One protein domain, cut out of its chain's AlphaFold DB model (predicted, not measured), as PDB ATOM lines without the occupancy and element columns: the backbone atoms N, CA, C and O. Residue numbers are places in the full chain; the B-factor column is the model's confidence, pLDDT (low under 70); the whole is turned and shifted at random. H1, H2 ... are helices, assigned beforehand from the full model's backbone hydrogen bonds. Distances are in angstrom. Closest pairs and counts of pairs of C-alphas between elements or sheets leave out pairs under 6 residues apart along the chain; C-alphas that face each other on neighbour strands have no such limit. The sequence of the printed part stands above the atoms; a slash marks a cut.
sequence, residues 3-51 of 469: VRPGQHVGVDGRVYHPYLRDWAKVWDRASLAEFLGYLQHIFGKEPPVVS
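AT A GLANCE: This is residues 3 to 51 of the 469 residues of an uncharacterized protein of Sphaerulina musiva (strain SO2202) (UniProt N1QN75). With little regular structure, the printed part is a narrow chain folded back on itself: one limb is the coiling stretch of residues 3 to 17 followed by short H1, the other is the longer H2 and the tail after it, and residues 24 to 29 stick out at the turn. The 49 printed residues hold two named helices, H1 then H2, and no named strand; the class is all helix, with only 17 residues in named elements. It is only just loose, close to compact, with a radius of gyration of the C-alphas of 11.8 A, and a rod of 39 by 19 by 12 A.

HOW THE PARTS SIT: After residues 3 to 17 comes H1, residues 18 to 22, and a short link of 9 residues joins it to H2, residues 32 to 43. The helices are close but not clearly touching; their closest C-alphas, of Tyr 19 and Phe 35, are 7.0 A apart. In H1 and H2 every O i to N i+4 pair is within hydrogen-bond range.

IN THESE COORDINATES: H1 begins at C-alpha 18 (29.930, 38.043, -2.572). H2 measures 16.0 A from C-alpha 32 (19.261, 35.096, -10.251) to C-alpha 43 (21.053, 50.296, -5.514).

THE WHOLE: The farthest C-alphas, of Asp 28 and Ser 51, are 39.0 A apart. The printed part has no cut, and no printed residue is under pLDDT 70.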
ATOM      1  N   VAL A   3      28.859  56.745 -13.769       80.12
ATOM      2  CA  VAL A   3      28.829  55.628 -12.818       80.12
ATOM      3  C   VAL A   3      29.467  56.108 -11.527       80.12
ATOM      4  O   VAL A   3      30.609  56.558 -11.545       80.12
ATOM      5  N   ARG A   4      28.749  55.989 -10.413       78.50
ATOM      6  CA  ARG A   4      29.302  56.255  -9.086       78.50
ATOM      7  C   ARG A   4      30.066  55.008  -8.620       78.50
ATOM      8  O   ARG A   4      29.412  53.994  -8.366       78.50
ATOM      9  N   PRO A   5      31.405  55.046  -8.483       76.88
ATOM     10  CA  PRO A   5      32.125  53.961  -7.833       76.88
ATOM     11  C   PRO A   5      31.732  53.915  -6.352       76.88
ATOM     12  O   PRO A   5      31.639  54.948  -5.687       76.88
ATOM     13  N   GLY A   6      31.483  52.714  -5.844       76.38
ATOM     14  CA  GLY A   6      30.987  52.473  -4.491       76.38
ATOM     15  C   GLY A   6      31.345  51.068  -4.017       76.38
ATOM     16  O   GLY A   6      32.024  50.318  -4.720       76.38
ATOM     17  N   GLN A   7      30.863  50.670  -2.839       79.69
ATOM     18  CA  GLN A   7      31.277  49.404  -2.205       79.69
ATOM     19  C   GLN A   7      30.965  48.157  -3.059       79.69
ATOM     20  O   GLN A   7      31.606  47.118  -2.907       79.69
ATOM     21  N   HIS A   8      29.983  48.271  -3.956       79.56
ATOM     22  CA  HIS A   8      29.497  47.186  -4.808       79.56
ATOM     23  C   HIS A   8      29.632  47.472  -6.311       79.56
ATOM     24  O   HIS A   8      29.200  46.644  -7.109       79.56
ATOM     25  N   VAL A   9      30.202  48.614  -6.718       85.81
ATOM     26  CA  VAL A   9      30.344  49.003  -8.135       85.81
ATOM     27  C   VAL A   9      31.722  49.612  -8.369       85.81
ATOM     28  O   VAL A   9      32.075  50.610  -7.746       85.81
ATOM     29  N   GLY A  10      32.506  49.008  -9.259       79.94
ATOM     30  CA  GLY A  10      33.834  49.498  -9.620       79.94
ATOM     31  C   GLY A  10      33.798  50.733 -10.522       79.94
ATOM     32  O   GLY A  10      32.788  51.047 -11.152       79.94
ATOM     33  N   VAL A  11      34.948  51.402 -10.646       76.88
ATOM     34  CA  VAL A  11      35.172  52.495 -11.619       76.88
ATOM     35  C   VAL A  11      34.997  52.051 -13.079       76.88
ATOM     36  O   VAL A  11      34.798  52.878 -13.961       76.88
ATOM     37  N   ASP A  12      35.048  50.743 -13.329       78.44
ATOM     38  CA  ASP A  12      34.796  50.091 -14.614       78.44
ATOM     39  C   ASP A  12      33.307  49.763 -14.854       78.44
ATOM     40  O   ASP A  12      32.958  49.173 -15.877       78.44
ATOM     41  N   GLY A  13      32.425  50.113 -13.913       77.81
ATOM     42  CA  GLY A  13      30.994  49.817 -13.968       77.81
ATOM     43  C   GLY A  13      30.624  48.366 -13.670       77.81
ATOM     44  O   GLY A  13      29.455  48.003 -13.825       77.81
ATOM     45  N   ARG A  14      31.569  47.519 -13.234       83.00
ATOM     46  CA  ARG A  14      31.255  46.140 -12.834       83.00
ATOM     47  C   ARG A  14      30.697  46.085 -11.421       83.00
ATOM     48  O   ARG A  14      31.137  46.807 -10.531       83.00
ATOM     49  N   VAL A  15      29.747  45.178 -11.220       85.44
ATOM     50  CA  VAL A  15      29.104  44.951  -9.925       85.44
ATOM     51  C   VAL A  15      29.848  43.858  -9.162       85.44
ATOM     52  O   VAL A  15      29.982  42.734  -9.646       85.44
ATOM     53  N   TYR A  16      30.302  44.176  -7.954       85.00
ATOM     54  CA  TYR A  16      31.038  43.274  -7.073       85.00
ATOM     55  C   TYR A  16      30.176  42.925  -5.858       85.00
ATOM     56  O   TYR A  16      29.913  43.763  -4.999       85.00
ATOM     57  N   HIS A  17      29.737  41.670  -5.774       84.44
ATOM     58  CA  HIS A  17      28.929  41.166  -4.664       84.44
ATOM     59  C   HIS A  17      29.393  39.749  -4.282       84.44
ATOM     60  O   HIS A  17      29.665  38.956  -5.189       84.44
ATOM     61  N   PRO A  18      29.481  39.378  -2.987       82.25
ATOM     62  CA  PRO A  18      29.930  38.043  -2.572       82.25
ATOM     63  C   PRO A  18      29.092  36.909  -3.182       82.25
ATOM     64  O   PRO A  18      29.644  35.887  -3.573       82.25
ATOM     65  N   TYR A  19      27.791  37.128  -3.399       82.50
ATOM     66  CA  TYR A  19      26.914  36.161  -4.076       82.50
ATOM     67  C   TYR A  19      27.382  35.804  -5.504       82.50
ATOM     68  O   TYR A  19      27.243  34.662  -5.922       82.50
ATOM     69  N   LEU A  20      27.995  36.743  -6.243       82.94
ATOM     70  CA  LEU A  20      28.600  36.453  -7.554       82.94
ATOM     71  C   LEU A  20      29.928  35.694  -7.433       82.94
ATOM     72  O   LEU A  20      30.270  34.916  -8.319       82.94
ATOM     73  N   ARG A  21      30.681  35.905  -6.344       82.25
ATOM     74  CA  ARG A  21      31.957  35.218  -6.091       82.25
ATOM     75  C   ARG A  21      31.746  33.734  -5.793       82.25
ATOM     76  O   ARG A  21      32.507  32.904  -6.282       82.25
ATOM     77  N   ASP A  22      30.722  33.408  -5.009       82.56
ATOM     78  CA  ASP A  22      30.417  32.027  -4.621       82.56
ATOM     79  C   ASP A  22      29.383  31.343  -5.536       82.56
ATOM     80  O   ASP A  22      29.151  30.143  -5.397       82.56
ATOM     81  N   TRP A  23      28.850  32.050  -6.545       83.19
ATOM     82  CA  TRP A  23      27.912  31.524  -7.551       83.19
ATOM     83  C   TRP A  23      28.351  30.176  -8.144       83.19
ATOM     84  O   TRP A  23      27.568  29.233  -8.202       83.19
ATOM     85  N   ALA A  24      29.626  30.047  -8.528       81.06
ATOM     86  CA  ALA A  24      30.166  28.814  -9.110       81.06
ATOM     87  C   ALA A  24      30.192  27.621  -8.130       81.06
ATOM     88  O   ALA A  24      30.161  26.472  -8.566       81.06
ATOM     89  N   LYS A  25      30.235  27.874  -6.816       83.19
ATOM     90  CA  LYS A  25      30.235  26.833  -5.770       83.19
ATOM     91  C   LYS A  25      28.825  26.402  -5.370       83.19
ATOM     92  O   LYS A  25      28.652  25.299  -4.864       83.19
ATOM     93  N   VAL A  26      27.838  27.279  -5.561       80.69
ATOM     94  CA  VAL A  26      26.462  27.111  -5.063       80.69
ATOM     95  C   VAL A  26      25.448  27.116  -6.219       80.69
ATOM     96  O   VAL A  26      24.277  27.399  -6.012       80.69
ATOM     97  N   TRP A  27      25.867  26.792  -7.447       79.94
ATOM     98  CA  TRP A  27      25.041  26.910  -8.662       79.94
ATOM     99  C   TRP A  27      23.696  26.154  -8.600       79.94
ATOM    100  O   TRP A  27      22.729  26.588  -9.211       79.94
ATOM    101  N   ASP A  28      23.630  25.068  -7.823       79.50
ATOM    102  CA  ASP A  28      22.432  24.250  -7.565       79.50
ATOM    103  C   ASP A  28      21.377  24.953  -6.677       79.50
ATOM    104  O   ASP A  28      20.202  24.594  -6.685       79.50
ATOM    105  N   ARG A  29      21.773  25.983  -5.912       75.88
ATOM    106  CA  ARG A  29      20.870  26.770  -5.043       75.88
ATOM    107  C   ARG A  29      20.906  28.278  -5.308       75.88
ATOM    108  O   ARG A  29      20.089  29.004  -4.750       75.88
ATOM    109  N   ALA A  30      21.838  28.757  -6.128       80.62
ATOM    110  CA  ALA A  30      21.976  30.163  -6.475       80.62
ATOM    111  C   ALA A  30      20.864  30.587  -7.445       80.62
ATOM    112  O   ALA A  30      20.713  30.029  -8.531       80.62
ATOM    113  N   SER A  31      20.097  31.606  -7.063       83.94
ATOM    114  CA  SER A  31      18.996  32.138  -7.859       83.94
ATOM    115  C   SER A  31      19.312  33.542  -8.356       83.94
ATOM    116  O   SER A  31      19.635  34.447  -7.585       83.94
ATOM    117  N   LEU A  32      19.136  33.762  -9.662       83.94
ATOM    118  CA  LEU A  32      19.261  35.096 -10.251       83.94
ATOM    119  C   LEU A  32      18.223  36.070  -9.662       83.94
ATOM    120  O   LEU A  32      18.509  37.256  -9.528       83.94
ATOM    121  N   ALA A  33      17.044  35.577  -9.267       84.94
ATOM    122  CA  ALA A  33      16.002  36.399  -8.651       84.94
ATOM    123  C   ALA A  33      16.400  36.885  -7.245       84.94
ATOM    124  O   ALA A  33      16.162  38.043  -6.908       84.94
ATOM    125  N   GLU A  34      17.057  36.034  -6.451       83.00
ATOM    126  CA  GLU A  34      17.586  36.410  -5.134       83.00
ATOM    127  C   GLU A  34      18.723  37.435  -5.279       83.00
ATOM    128  O   GLU A  34      18.718  38.474  -4.616       83.00
ATOM    129  N   PHE A  35      19.632  37.215  -6.238       84.88
ATOM    130  CA  PHE A  35      20.686  38.175  -6.565       84.88
ATOM    131  C   PHE A  35      20.135  39.546  -6.998       84.88
ATOM    132  O   PHE A  35      20.605  40.576  -6.511       84.88
ATOM    133  N   LEU A  36      19.117  39.579  -7.864       85.69
ATOM    134  CA  LEU A  36      18.457  40.825  -8.273       85.69
ATOM    135  C   LEU A  36      17.756  41.524  -7.098       85.69
ATOM    136  O   LEU A  36      17.807  42.751  -7.019       85.69
ATOM    137  N   GLY A  37      17.181  40.772  -6.153       84.94
ATOM    138  CA  GLY A  37      16.643  41.319  -4.903       84.94
ATOM    139  C   GLY A  37      17.714  42.010  -4.048       84.94
ATOM    140  O   GLY A  37      17.504  43.130  -3.573       84.94
ATOM    141  N   TYR A  38      18.900  41.405  -3.917       85.31
ATOM    142  CA  TYR A  38      20.035  42.050  -3.245       85.31
ATOM    143  C   TYR A  38      20.515  43.302  -3.991       85.31
ATOM    144  O   TYR A  38      20.732  44.335  -3.354       85.31
ATOM    145  N   LEU A  39      20.621  43.261  -5.325       84.94
ATOM    146  CA  LEU A  39      20.986  44.444  -6.114       84.94
ATOM    147  C   LEU A  39      19.965  45.576  -5.984       84.94
ATOM    148  O   LEU A  39      20.367  46.728  -5.854       84.94
ATOM    149  N   GLN A  40      18.666  45.275  -5.954       84.25
ATOM    150  CA  GLN A  40      17.626  46.283  -5.738       84.25
ATOM    151  C   GLN A  40      17.772  46.950  -4.360       84.25
ATOM    152  O   GLN A  40      17.656  48.171  -4.251       84.25
ATOM    153  N   HIS A  41      18.083  46.177  -3.315       83.62
ATOM    154  CA  HIS A  41      18.318  46.714  -1.973       83.62
ATOM    155  C   HIS A  41      19.601  47.560  -1.880       83.62
ATOM    156  O   HIS A  41      19.620  48.581  -1.189       83.62
ATOM    157  N   ILE A  42      20.665  47.158  -2.581       84.50
ATOM    158  CA  ILE A  42      21.938  47.891  -2.631       84.50
ATOM    159  C   ILE A  42      21.778  49.187  -3.432       84.50
ATOM    160  O   ILE A  42      22.096  50.258  -2.919       84.50
ATOM    161  N   PHE A  43      21.221  49.127  -4.644       85.06
ATOM    162  CA  PHE A  43      21.053  50.296  -5.514       85.06
ATOM    163  C   PHE A  43      19.950  51.257  -5.052       85.06
ATOM    164  O   PHE A  43      19.997  52.439  -5.384       85.06
ATOM    165  N   GLY A  44      19.004  50.791  -4.228       81.94
ATOM    166  CA  GLY A  44      18.080  51.663  -3.500       81.94
ATOM    167  C   GLY A  44      18.747  52.491  -2.390       81.94
ATOM    168  O   GLY A  44      18.201  53.517  -1.993       81.94
ATOM    169  N   LYS A  45      19.925  52.074  -1.899       81.06
ATOM    170  CA  LYS A  45      20.731  52.803  -0.900       81.06
ATOM    171  C   LYS A  45      21.856  53.621  -1.536       81.06
ATOM    172  O   LYS A  45      22.097  54.754  -1.131       81.06
ATOM    173  N   GLU A  46      22.541  53.050  -2.521       80.19
ATOM    174  CA  GLU A  46      23.616  53.685  -3.282       80.19
ATOM    175  C   GLU A  46      23.285  53.616  -4.783       80.19
ATOM    176  O   GLU A  46      23.579  52.603  -5.423       80.19
ATOM    177  N   PRO A  47      22.654  54.656  -5.365       81.00
ATOM    178  CA  PRO A  47      22.302  54.650  -6.780       81.00
ATOM    179  C   PRO A  47      23.582  54.629  -7.636       81.00
ATOM    180  O   PRO A  47      24.386  55.562  -7.552       81.00
ATOM    181  N   PRO A  48      23.790  53.597  -8.477       77.81
ATOM    182  CA  PRO A  48      25.060  53.380  -9.169       77.81
ATOM    183  C   PRO A  48      25.262  54.313 -10.370       77.81
ATOM    184  O   PRO A  48      26.365  54.401 -10.904       77.81
ATOM    185  N   VAL A  49      24.208  55.007 -10.810       79.94
ATOM    186  CA  VAL A  49      24.241  55.949 -11.932       79.94
ATOM    187  C   VAL A  49      23.654  57.280 -11.486       79.94
ATOM    188  O   VAL A  49      22.496  57.346 -11.076       79.94
ATOM    189  N   VAL A  50      24.440  58.348 -11.614       77.69
ATOM    190  CA  VAL A  50      24.030  59.719 -11.286       77.69
ATOM    191  C   VAL A  50      24.036  60.623 -12.520       77.69
ATOM    192  O   VAL A  50      24.647  60.333 -13.562       77.69
ATOM    193  N   SER A  51      23.321  61.744 -12.425       73.31
ATOM    194  CA  SER A  51      23.449  62.818 -13.408       73.31
ATOM    195  C   SER A  51      24.803  63.517 -13.229       73.31
ATOM    196  O   SER A  51      25.259  63.730 -12.109       73.31
TER     197      SER A  51